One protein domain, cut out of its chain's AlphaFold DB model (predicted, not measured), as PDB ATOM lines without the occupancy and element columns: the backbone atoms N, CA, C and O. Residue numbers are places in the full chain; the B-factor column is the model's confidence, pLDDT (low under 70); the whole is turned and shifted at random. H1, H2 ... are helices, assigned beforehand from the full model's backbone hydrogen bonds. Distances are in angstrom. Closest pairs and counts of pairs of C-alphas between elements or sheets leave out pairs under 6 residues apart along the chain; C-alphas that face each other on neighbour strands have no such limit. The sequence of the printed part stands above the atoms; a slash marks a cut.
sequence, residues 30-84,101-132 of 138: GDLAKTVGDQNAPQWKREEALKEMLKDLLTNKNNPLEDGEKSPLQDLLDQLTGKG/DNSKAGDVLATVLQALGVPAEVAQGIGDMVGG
ATOM      1  N   GLY A  30      19.257  -8.164 -17.352       80.25
ATOM      2  CA  GLY A  30      19.034  -6.785 -17.790       80.25
ATOM      3  C   GLY A  30      17.609  -6.507 -18.275       80.25
ATOM      4  O   GLY A  30      17.072  -5.434 -18.007       80.25
ATOM      5  N   ASP A  31      16.963  -7.459 -18.951       86.88
ATOM      6  CA  ASP A  31      15.571  -7.310 -19.398       86.88
ATOM      7  C   ASP A  31      14.571  -7.514 -18.253       86.88
ATOM      8  O   ASP A  31      13.543  -6.829 -18.190       86.88
ATOM      9  N   LEU A  32      14.896  -8.403 -17.309       87.12
ATOM     10  CA  LEU A  32      14.165  -8.538 -16.051       87.12
ATOM     11  C   LEU A  32      14.240  -7.236 -15.255       87.12
ATOM     12  O   LEU A  32      13.198  -6.682 -14.914       87.12
ATOM     13  N   ALA A  33      15.442  -6.686 -15.060       83.31
ATOM     14  CA  ALA A  33      15.656  -5.428 -14.354       83.31
ATOM     15  C   ALA A  33      14.870  -4.266 -14.983       83.31
ATOM     16  O   ALA A  33      14.165  -3.544 -14.281       83.31
ATOM     17  N   LYS A  34      14.887  -4.131 -16.316       85.19
ATOM     18  CA  LYS A  34      14.041  -3.144 -17.011       85.19
ATOM     19  C   LYS A  34      12.561  -3.321 -16.686       85.19
ATOM     20  O   LYS A  34      11.871  -2.332 -16.487       85.19
ATOM     21  N   THR A  35      12.082  -4.563 -16.621       87.69
ATOM     22  CA  THR A  35      10.675  -4.848 -16.319       87.69
ATOM     23  C   THR A  35      10.326  -4.513 -14.871       87.69
ATOM     24  O   THR A  35       9.248  -3.985 -14.629       87.69
ATOM     25  N   VAL A  36      11.226  -4.779 -13.917       83.62
ATOM     26  CA  VAL A  36      11.046  -4.411 -12.500       83.62
ATOM     27  C   VAL A  36      11.060  -2.889 -12.325       83.62
ATOM     28  O   VAL A  36      10.198  -2.345 -11.639       83.62
ATOM     29  N   GLY A  37      11.999  -2.200 -12.975       78.31
ATOM     30  CA  GLY A  37      12.120  -0.741 -12.944       78.31
ATOM     31  C   GLY A  37      11.057   0.011 -13.759       78.31
ATOM     32  O   GLY A  37      10.943   1.229 -13.623       78.31
ATOM     33  N   ASP A  38      10.266  -0.675 -14.589       83.31
ATOM     34  CA  ASP A  38       9.224  -0.048 -15.406       83.31
ATOM     35  C   ASP A  38       8.030   0.386 -14.544       83.31
ATOM     36  O   ASP A  38       7.177  -0.410 -14.147       83.31
ATOM     37  N   GLN A  39       7.939   1.690 -14.289       72.19
ATOM     38  CA  GLN A  39       6.849   2.294 -13.521       72.19
ATOM     39  C   GLN A  39       5.479   2.160 -14.202       72.19
ATOM     40  O   GLN A  39       4.454   2.242 -13.522       72.19
ATOM     41  N   ASN A  40       5.449   1.920 -15.516       79.62
ATOM     42  CA  ASN A  40       4.217   1.691 -16.270       79.62
ATOM     43  C   ASN A  40       3.781   0.223 -16.228       79.62
ATOM     44  O   ASN A  40       2.622  -0.088 -16.520       79.62
ATOM     45  N   ALA A  41       4.679  -0.693 -15.852       82.06
ATOM     46  CA  ALA A  41       4.336  -2.093 -15.710       82.06
ATOM     47  C   ALA A  41       3.409  -2.300 -14.492       82.06
ATOM     48  O   ALA A  41       3.618  -1.721 -13.414       82.06
ATOM     49  N   PRO A  42       2.394  -3.174 -14.611       80.44
ATOM     50  CA  PRO A  42       1.599  -3.605 -13.471       80.44
ATOM     51  C   PRO A  42       2.496  -4.123 -12.344       80.44
ATOM     52  O   PRO A  42       3.467  -4.833 -12.607       80.44
ATOM     53  N   GLN A  43       2.149  -3.813 -11.094       76.00
ATOM     54  CA  GLN A  43       2.933  -4.225  -9.927       76.00
ATOM     55  C   GLN A  43       3.216  -5.736  -9.917       76.00
ATOM     56  O   GLN A  43       4.350  -6.142  -9.699       76.00
ATOM     57  N   TRP A  44       2.234  -6.572 -10.268       82.19
ATOM     58  CA  TRP A  44       2.425  -8.024 -10.332       82.19
ATOM     59  C   TRP A  44       3.457  -8.456 -11.391       82.19
ATOM     60  O   TRP A  44       4.158  -9.438 -11.180       82.19
ATOM     61  N   LYS A  45       3.598  -7.736 -12.518       85.88
ATOM     62  CA  LYS A  45       4.642  -8.032 -13.518       85.88
ATOM     63  C   LYS A  45       6.024  -7.676 -12.981       85.88
ATOM     64  O   LYS A  45       6.964  -8.440 -13.173       85.88
ATOM     65  N   ARG A  46       6.127  -6.545 -12.278       84.00
ATOM     66  CA  ARG A  46       7.358  -6.132 -11.592       84.00
ATOM     67  C   ARG A  46       7.766  -7.148 -10.528       84.00
ATOM     68  O   ARG A  46       8.910  -7.579 -10.516       84.00
ATOM     69  N   GLU A  47       6.829  -7.601  -9.699       83.19
ATOM     70  CA  GLU A  47       7.081  -8.607  -8.659       83.19
ATOM     71  C   GLU A  47       7.485  -9.972  -9.234       83.19
ATOM     72  O   GLU A  47       8.404 -10.605  -8.723       83.19
ATOM     73  N   GLU A  48       6.831 -10.443 -10.299       86.94
ATOM     74  CA  GLU A  48       7.184 -11.717 -10.937       86.94
ATOM     75  C   GLU A  48       8.562 -11.651 -11.614       86.94
ATOM     76  O   GLU A  48       9.360 -12.574 -11.451       86.94
ATOM     77  N   ALA A  49       8.885 -10.542 -12.291       87.75
ATOM     78  CA  ALA A  49      10.219 -10.310 -12.847       87.75
ATOM     79  C   ALA A  49      11.294 -10.231 -11.750       87.75
ATOM     80  O   ALA A  49      12.372 -10.797 -11.908       87.75
ATOM     81  N   LEU A  50      10.984  -9.599 -10.613       85.44
ATOM     82  CA  LEU A  50      11.873  -9.514  -9.456       85.44
ATOM     83  C   LEU A  50      12.127 -10.894  -8.833       85.44
ATOM     84  O   LEU A  50      13.272 -11.224  -8.539       85.44
ATOM     85  N   LYS A  51      11.092 -11.730  -8.673       85.75
ATOM     86  CA  LYS A  51      11.245 -13.113  -8.182       85.75
ATOM     87  C   LYS A  51      12.163 -13.928  -9.081       85.75
ATOM     88  O   LYS A  51      13.008 -14.657  -8.571       85.75
ATOM     89  N   GLU A  52      11.979 -13.839 -10.395       87.94
ATOM     90  CA  GLU A  52      12.802 -14.596 -11.339       87.94
ATOM     91  C   GLU A  52      14.244 -14.086 -11.354       87.94
ATOM     92  O   GLU A  52      15.170 -14.879 -11.256       87.94
ATOM     93  N   MET A  53      14.435 -12.767 -11.320       86.44
ATOM     94  CA  MET A  53      15.752 -12.145 -11.197       86.44
ATOM     95  C   MET A  53      16.474 -12.579  -9.914       86.44
ATOM     96  O   MET A  53      17.644 -12.945  -9.963       86.44
ATOM     97  N   LEU A  54      15.787 -12.601  -8.767       85.19
ATOM     98  CA  LEU A  54      16.355 -13.084  -7.505       85.19
ATOM     99  C   LEU A  54      16.711 -14.571  -7.571       85.19
ATOM    100  O   LEU A  54      17.778 -14.954  -7.099       85.19
ATOM    101  N   LYS A  55      15.859 -15.415  -8.170       85.31
ATOM    102  CA  LYS A  55      16.183 -16.834  -8.379       85.31
ATOM    103  C   LYS A  55      17.409 -17.001  -9.258       85.31
ATOM    104  O   LYS A  55      18.275 -17.796  -8.904       85.31
ATOM    105  N   ASP A  56      17.493 -16.272 -10.362       82.44
ATOM    106  CA  ASP A  56      18.645 -16.324 -11.256       82.44
ATOM    107  C   ASP A  56      19.910 -15.910 -10.519       82.44
ATOM    108  O   ASP A  56      20.902 -16.626 -10.570       82.44
ATOM    109  N   LEU A  57      19.878 -14.837  -9.730       79.88
ATOM    110  CA  LEU A  57      21.015 -14.462  -8.890       79.88
ATOM    111  C   LEU A  57      21.365 -15.573  -7.884       79.88
ATOM    112  O   LEU A  57      22.512 -16.000  -7.790       79.88
ATOM    113  N   LEU A  58      20.394 -16.118  -7.159       79.56
ATOM    114  CA  LEU A  58      20.655 -17.133  -6.133       79.56
ATOM    115  C   LEU A  58      21.117 -18.483  -6.703       79.56
ATOM    116  O   LEU A  58      21.843 -19.217  -6.031       79.56
ATOM    117  N   THR A  59      20.708 -18.823  -7.927       78.75
ATOM    118  CA  THR A  59      21.000 -20.117  -8.566       78.75
ATOM    119  C   THR A  59      22.158 -20.074  -9.557       78.75
ATOM    120  O   THR A  59      22.758 -21.119  -9.831       78.75
ATOM    121  N   ASN A  60      22.510 -18.901 -10.091       69.75
ATOM    122  CA  ASN A  60      23.589 -18.779 -11.058       69.75
ATOM    123  C   ASN A  60      24.930 -19.100 -10.381       69.75
ATOM    124  O   ASN A  60      25.423 -18.376  -9.520       69.75
ATOM    125  N   LYS A  61      25.546 -20.214 -10.796       52.88
ATOM    126  CA  LYS A  61      26.835 -20.696 -10.268       52.88
ATOM    127  C   LYS A  61      28.003 -19.737 -10.528       52.88
ATOM    128  O   LYS A  61      29.049 -19.903  -9.914       52.88
ATOM    129  N   ASN A  62      27.817 -18.765 -11.422       55.28
ATOM    130  CA  ASN A  62      28.784 -17.716 -11.738       55.28
ATOM    131  C   ASN A  62      28.434 -16.372 -11.083       55.28
ATOM    132  O   ASN A  62      28.972 -15.343 -11.488       55.28
ATOM    133  N   ASN A  63      27.500 -16.350 -10.129       60.19
ATOM    134  CA  ASN A  63      27.135 -15.113  -9.462       60.19
ATOM    135  C   ASN A  63      28.310 -14.639  -8.581       60.19
ATOM    136  O   ASN A  63      28.752 -15.418  -7.733       60.19
ATOM    137  N   PRO A  64      28.817 -13.399  -8.745       58.88
ATOM    138  CA  PRO A  64      29.899 -12.856  -7.917       58.88
ATOM    139  C   PRO A  64      29.521 -12.667  -6.442       58.88
ATOM    140  O   PRO A  64      30.355 -12.213  -5.667       58.88
ATOM    141  N   LEU A  65      28.284 -12.999  -6.060       66.19
ATOM    142  CA  LEU A  65      27.789 -12.842  -4.706       66.19
ATOM    143  C   LEU A  65      28.436 -13.808  -3.722       66.19
ATOM    144  O   LEU A  65      28.375 -15.034  -3.882       66.19
ATOM    145  N   GLU A  66      28.960 -13.245  -2.644       69.25
ATOM    146  CA  GLU A  66      29.395 -13.990  -1.476       69.25
ATOM    147  C   GLU A  66      28.186 -14.598  -0.741       69.25
ATOM    148  O   GLU A  66      27.046 -14.131  -0.845       69.25
ATOM    149  N   ASP A  67      28.400 -15.660   0.041       63.66
ATOM    150  CA  ASP A  67      27.306 -16.334   0.764       63.66
ATOM    151  C   ASP A  67      26.581 -15.405   1.766       63.66
ATOM    152  O   ASP A  67      25.393 -15.591   2.053       63.66
ATOM    153  N   GLY A  68      27.263 -14.351   2.234       65.00
ATOM    154  CA  GLY A  68      26.673 -13.283   3.048       65.00
ATOM    155  C   GLY A  68      25.688 -12.381   2.293       65.00
ATOM    156  O   GLY A  68      24.777 -11.833   2.909       65.00
ATOM    157  N   GLU A  69      25.815 -12.270   0.971       69.81
ATOM    158  CA  GLU A  69      24.953 -11.459   0.101       69.81
ATOM    159  C   GLU A  69      23.779 -12.271  -0.468       69.81
ATOM    160  O   GLU A  69      22.713 -11.727  -0.752       69.81
ATOM    161  N   LYS A  70      23.927 -13.597  -0.573       74.88
ATOM    162  CA  LYS A  70      22.838 -14.503  -0.980       74.88
ATOM    163  C   LYS A  70      21.741 -14.612   0.076       74.88
ATOM    164  O   LYS A  70      20.576 -14.717  -0.278       74.88
ATOM    165  N   SER A  71      22.099 -14.572   1.358       77.12
ATOM    166  CA  SER A  71      21.139 -14.674   2.471       77.12
ATOM    167  C   SER A  71      20.020 -13.614   2.405       77.12
ATOM    168  O   SER A  71      18.855 -14.001   2.334       77.12
ATOM    169  N   PRO A  72      20.317 -12.300   2.320       74.38
ATOM    170  CA  PRO A  72      19.276 -11.276   2.210       74.38
ATOM    171  C   PRO A  72      18.466 -11.362   0.903       74.38
ATOM    172  O   PRO A  72      17.267 -11.096   0.908       74.38
ATOM    173  N   LEU A  73      19.072 -11.779  -0.215       80.06
ATOM    174  CA  LEU A  73      18.341 -12.005  -1.471       80.06
ATOM    175  C   LEU A  73      17.409 -13.226  -1.399       80.06
ATOM    176  O   LEU A  73      16.320 -13.207  -1.975       80.06
ATOM    177  N   GLN A  74      17.819 -14.277  -0.689       82.38
ATOM    178  CA  GLN A  74      17.017 -15.475  -0.441       82.38
ATOM    179  C   GLN A  74      15.825 -15.151   0.463       82.38
ATOM    180  O   GLN A  74      14.704 -15.533   0.135       82.38
ATOM    181  N   ASP A  75      16.034 -14.372   1.526       79.94
ATOM    182  CA  ASP A  75      14.955 -13.914   2.407       79.94
ATOM    183  C   ASP A  75      13.919 -13.067   1.654       79.94
ATOM    184  O   ASP A  75      12.714 -13.237   1.853       79.94
ATOM    185  N   LEU A  76      14.358 -12.196   0.740       77.69
ATOM    186  CA  LEU A  76      13.460 -11.450  -0.146       77.69
ATOM    187  C   LEU A  76      12.674 -12.361  -1.090       77.69
ATOM    188  O   LEU A  76      11.464 -12.190  -1.252       77.69
ATOM    189  N   LEU A  77      13.343 -13.332  -1.721       83.56
ATOM    190  CA  LEU A  77      12.679 -14.301  -2.588       83.56
ATOM    191  C   LEU A  77      11.629 -15.099  -1.804       83.56
ATOM    192  O   LEU A  77      10.526 -15.338  -2.301       83.56
ATOM    193  N   ASP A  78      11.936 -15.481  -0.568       82.69
ATOM    194  CA  ASP A  78      11.009 -16.189   0.303       82.69
ATOM    195  C   ASP A  78       9.829 -15.299   0.721       82.69
ATOM    196  O   ASP A  78       8.683 -15.752   0.661       82.69
ATOM    197  N   GLN A  79      10.056 -14.024   1.051       76.25
ATOM    198  CA  GLN A  79       8.985 -13.051   1.315       76.25
ATOM    199  C   GLN A  79       8.057 -12.890   0.098       76.25
ATOM    200  O   GLN A  79       6.838 -13.011   0.226       76.25
ATOM    201  N   LEU A  80       8.619 -12.711  -1.101       72.06
ATOM    202  CA  LEU A  80       7.866 -12.533  -2.349       72.06
ATOM    203  C   LEU A  80       7.121 -13.799  -2.798       72.06
ATOM    204  O   LEU A  80       6.055 -13.722  -3.415       72.06
ATOM    205  N   THR A  81       7.670 -14.981  -2.522       76.12
ATOM    206  CA  THR A  81       7.012 -16.264  -2.822       76.12
ATOM    207  C   THR A  81       6.040 -16.705  -1.729       76.12
ATOM    208  O   THR A  81       5.391 -17.741  -1.880       76.12
ATOM    209  N   GLY A  82       5.918 -15.938  -0.640       69.25
ATOM    210  CA  GLY A  82       5.098 -16.297   0.517       69.25
ATOM    211  C   GLY A  82       5.625 -17.512   1.291       69.25
ATOM    212  O   GLY A  82       4.895 -18.092   2.091       69.25
ATOM    213  N   LYS A  83       6.876 -17.919   1.041       64.25
ATOM    214  CA  LYS A  83       7.596 -18.959   1.792       64.25
ATOM    215  C   LYS A  83       8.278 -18.418   3.041       64.25
ATOM    216  O   LYS A  83       8.610 -19.199   3.934       64.25
ATOM    217  N   GLY A  84       8.456 -17.101   3.121       55.34
ATOM    218  CA  GLY A  84       8.905 -16.424   4.324       55.34
ATOM    219  C   GLY A  84       7.962 -16.797   5.457       55.34
ATOM    220  O   GLY A  84       6.750 -16.608   5.351       55.34
ATOM    221  N   ASP A 101      16.595  -5.759   7.657       53.34
ATOM    222  CA  ASP A 101      17.715  -6.240   6.840       53.34
ATOM    223  C   ASP A 101      17.493  -6.181   5.308       53.34
ATOM    224  O   ASP A 101      18.454  -6.206   4.539       53.34
ATOM    225  N   ASN A 102      16.248  -5.983   4.859       52.94
ATOM    226  CA  ASN A 102      15.865  -5.676   3.483       52.94
ATOM    227  C   ASN A 102      16.561  -4.436   2.891       52.94
ATOM    228  O   ASN A 102      16.869  -4.470   1.704       52.94
ATOM    229  N   SER A 103      16.886  -3.376   3.653       59.38
ATOM    230  CA  SER A 103      17.614  -2.219   3.081       59.38
ATOM    231  C   SER A 103      18.980  -2.620   2.520       59.38
ATOM    232  O   SER A 103      19.350  -2.187   1.434       59.38
ATOM    233  N   LYS A 104      19.680  -3.546   3.189       65.62
ATOM    234  CA  LYS A 104      20.927  -4.121   2.666       65.62
ATOM    235  C   LYS A 104      20.672  -4.997   1.445       65.62
ATOM    236  O   LYS A 104      21.484  -5.021   0.534       65.62
ATOM    237  N   ALA A 105      19.553  -5.709   1.424       70.19
ATOM    238  CA  ALA A 105      19.166  -6.555   0.308       70.19
ATOM    239  C   ALA A 105      18.879  -5.736  -0.968       70.19
ATOM    240  O   ALA A 105      19.286  -6.139  -2.056       70.19
ATOM    241  N   GLY A 106      18.248  -4.563  -0.827       75.69
ATOM    242  CA  GLY A 106      18.063  -3.589  -1.906       75.69
ATOM    243  C   GLY A 106      19.386  -3.032  -2.438       75.69
ATOM    244  O   GLY A 106      19.606  -3.048  -3.649       75.69
ATOM    245  N   ASP A 107      20.300  -2.628  -1.551       78.19
ATOM    246  CA  ASP A 107      21.643  -2.153  -1.925       78.19
ATOM    247  C   ASP A 107      22.489  -3.244  -2.610       78.19
ATOM    248  O   ASP A 107      23.147  -2.992  -3.625       78.19
ATOM    249  N   VAL A 108      22.451  -4.477  -2.092       78.12
ATOM    250  CA  VAL A 108      23.129  -5.646  -2.680       78.12
ATOM    251  C   VAL A 108      22.564  -5.932  -4.067       78.12
ATOM    252  O   VAL A 108      23.322  -6.053  -5.026       78.12
ATOM    253  N   LEU A 109      21.238  -5.972  -4.212       79.00
ATOM    254  CA  LEU A 109      20.591  -6.194  -5.502       79.00
ATOM    255  C   LEU A 109      20.977  -5.107  -6.515       79.00
ATOM    256  O   LEU A 109      21.356  -5.427  -7.640       79.00
ATOM    257  N   ALA A 110      20.957  -3.835  -6.112       80.88
ATOM    258  CA  ALA A 110      21.381  -2.726  -6.959       80.88
ATOM    259  C   ALA A 110      22.858  -2.840  -7.371       80.88
ATOM    260  O   ALA A 110      23.202  -2.587  -8.527       80.88
ATOM    261  N   THR A 111      23.738  -3.238  -6.454       81.00
ATOM    262  CA  THR A 111      25.176  -3.412  -6.718       81.00
ATOM    263  C   THR A 111      25.427  -4.553  -7.703       81.00
ATOM    264  O   THR A 111      26.188  -4.401  -8.658       81.00
ATOM    265  N   VAL A 112      24.736  -5.679  -7.527       80.06
ATOM    266  CA  VAL A 112      24.842  -6.849  -8.410       80.06
ATOM    267  C   VAL A 112      24.344  -6.533  -9.808       80.06
ATOM    268  O   VAL A 112      25.013  -6.845 -10.787       80.06
ATOM    269  N   LEU A 113      23.189  -5.877  -9.919       80.12
ATOM    270  CA  LEU A 113      22.648  -5.476 -11.212       80.12
ATOM    271  C   LEU A 113      23.604  -4.521 -11.937       80.12
ATOM    272  O   LEU A 113      23.866  -4.717 -13.123       80.12
ATOM    273  N   GLN A 114      24.202  -3.561 -11.225       80.50
ATOM    274  CA  GLN A 114      25.239  -2.689 -11.786       80.50
ATOM    275  C   GLN A 114      26.468  -3.473 -12.265       80.50
ATOM    276  O   GLN A 114      26.939  -3.250 -13.380       80.50
ATOM    277  N   ALA A 115      26.958  -4.431 -11.471       76.00
ATOM    278  CA  ALA A 115      28.096  -5.279 -11.837       76.00
ATOM    279  C   ALA A 115      27.818  -6.151 -13.075       76.00
ATOM    280  O   ALA A 115      28.728  -6.460 -13.843       76.00
ATOM    281  N   LEU A 116      26.552  -6.509 -13.299       73.88
ATOM    282  CA  LEU A 116      26.085  -7.265 -14.461       73.88
ATOM    283  C   LEU A 116      25.796  -6.389 -15.694       73.88
ATOM    284  O   LEU A 116      25.325  -6.896 -16.712       73.88
ATOM    285  N   GLY A 117      26.086  -5.086 -15.627       73.81
ATOM    286  CA  GLY A 117      25.923  -4.149 -16.739       73.81
ATOM    287  C   GLY A 117      24.526  -3.536 -16.856       73.81
ATOM    288  O   GLY A 117      24.211  -2.931 -17.881       73.81
ATOM    289  N   VAL A 118      23.680  -3.667 -15.829       78.12
ATOM    290  CA  VAL A 118      22.421  -2.917 -15.749       78.12
ATOM    291  C   VAL A 118      22.737  -1.453 -15.419       78.12
ATOM    292  O   VAL A 118      23.533  -1.195 -14.514       78.12
ATOM    293  N   PRO A 119      22.117  -0.478 -16.108       80.00
ATOM    294  CA  PRO A 119      22.277   0.934 -15.775       80.00
ATOM    295  C   PRO A 119      21.969   1.216 -14.301       80.00
ATOM    296  O   PRO A 119      20.981   0.707 -13.762       80.00
ATOM    297  N   ALA A 120      22.789   2.060 -13.670       78.81
ATOM    298  CA  ALA A 120      22.671   2.382 -12.250       78.81
ATOM    299  C   ALA A 120      21.286   2.930 -11.880       78.81
ATOM    300  O   ALA A 120      20.773   2.576 -10.829       78.81
ATOM    301  N   GLU A 121      20.636   3.694 -12.763       79.12
ATOM    302  CA  GLU A 121      19.289   4.238 -12.529       79.12
ATOM    303  C   GLU A 121      18.231   3.135 -12.372       79.12
ATOM    304  O   GLU A 121      17.357   3.209 -11.510       79.12
ATOM    305  N   VAL A 122      18.329   2.080 -13.184       80.25
ATOM    306  CA  VAL A 122      17.410   0.935 -13.134       80.25
ATOM    307  C   VAL A 122      17.728   0.074 -11.916       80.25
ATOM    308  O   VAL A 122      16.827  -0.324 -11.186       80.25
ATOM    309  N   ALA A 123      19.013  -0.178 -11.667       79.69
ATOM    310  CA  ALA A 123      19.466  -0.957 -10.525       79.69
ATOM    311  C   ALA A 123      19.118  -0.295  -9.180       79.69
ATOM    312  O   ALA A 123      18.649  -0.979  -8.275       79.69
ATOM    313  N   GLN A 124      19.283   1.025  -9.069       76.12
ATOM    314  CA  GLN A 124      18.870   1.817  -7.909       76.12
ATOM    315  C   GLN A 124      17.353   1.820  -7.756       76.12
ATOM    316  O   GLN A 124      16.876   1.522  -6.672       76.12
ATOM    317  N   GLY A 125      16.582   2.020  -8.832       77.44
ATOM    318  CA  GLY A 125      15.118   1.953  -8.757       77.44
ATOM    319  C   GLY A 125      14.592   0.594  -8.273       77.44
ATOM    320  O   GLY A 125      13.588   0.525  -7.564       77.44
ATOM    321  N   ILE A 126      15.289  -0.493  -8.610       76.94
ATOM    322  CA  ILE A 126      15.003  -1.840  -8.098       76.94
ATOM    323  C   ILE A 126      15.437  -1.975  -6.636       76.94
ATOM    324  O   ILE A 126      14.681  -2.502  -5.822       76.94
ATOM    325  N   GLY A 127      16.631  -1.489  -6.297       77.56
ATOM    326  CA  GLY A 127      17.135  -1.459  -4.927       77.56
ATOM    327  C   GLY A 127      16.216  -0.682  -3.987       77.56
ATOM    328  O   GLY A 127      15.900  -1.178  -2.915       77.56
ATOM    329  N   ASP A 128      15.692   0.461  -4.419       76.06
ATOM    330  CA  ASP A 128      14.744   1.293  -3.673       76.06
ATOM    331  C   ASP A 128      13.377   0.615  -3.522       76.06
ATOM    332  O   ASP A 128      12.740   0.706  -2.470       76.06
ATOM    333  N   MET A 129      12.925  -0.113  -4.548       71.19
ATOM    334  CA  MET A 129      11.688  -0.899  -4.494       71.19
ATOM    335  C   MET A 129      11.771  -2.031  -3.463       71.19
ATOM    336  O   MET A 129      10.775  -2.365  -2.825       71.19
ATOM    337  N   VAL A 130      12.954  -2.620  -3.307       71.50
ATOM    338  CA  VAL A 130      13.197  -3.813  -2.489       71.50
ATOM    339  C   VAL A 130      13.658  -3.471  -1.075       71.50
ATOM    340  O   VAL A 130      13.179  -4.042  -0.097       71.50
ATOM    341  N   GLY A 131      14.586  -2.528  -0.956       62.72
ATOM    342  CA  GLY A 131      15.205  -2.116   0.296       62.72
ATOM    343  C   GLY A 131      14.376  -1.152   1.126       62.72
ATOM    344  O   GLY A 131      14.820  -0.747   2.202       62.72
ATOM    345  N   GLY A 132      13.182  -0.806   0.637       58.72
ATOM    346  CA  GLY A 132      12.356   0.240   1.210       58.72
ATOM    347  C   GLY A 132      13.108   1.556   1.117       58.72
ATOM    348  O   GLY A 132      13.704   1.989   2.100       58.72
TER     349      GLY A 132
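What this domain is: This is residues 30 to 84 and 101 to 132 of the 138 residues of an uncharacterized protein of Massilia namucuonensis (UniProt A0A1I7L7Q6). The longest helix, H2, has H1 packed near its start and H3 alongside, while the helical hairpin of H4 and H5 crosses over these, H4 packing on H3 and H5 on H1. The printed part has 87 residues with five named helices, H1 to H5, and no named strand: all helix. It is compact, radius of gyration of the C-alphas 11.6 A, spanning 34 by 29 by 22 A.

Where its parts are: Find C-alpha 43 at (2.933, -4.225, -9.927); from there H2, residues 43 to 59, runs 24.1 A. H1 is residues 30 to 37, 10.4 A; H3 67 to 80, 20.1 A; H4 102 to 115, 19.6 A; H5 120 to 131, 15.3 A, ending at C-alpha 131 (15.205, -2.116, 0.296).

How they stand to each other: Look at C-alphas 51 and 77, 5.9 A apart, the closest of H2 and H3, a hairpin at a shallow tilt of 31 degrees. H1 and H2 touch, closest C-alphas Val 36 and Arg 46, 4.2 A. Every O i to N i+4 pair is within hydrogen-bond range except in H3, 7 of 10.

The domain as a whole: Residues 85 to 100 are cut out; C-alphas 84 and 101 are 13.7 A apart. Confidence is low at 60 to 69, 82 to 84, 101 to 104 and 131 to 132.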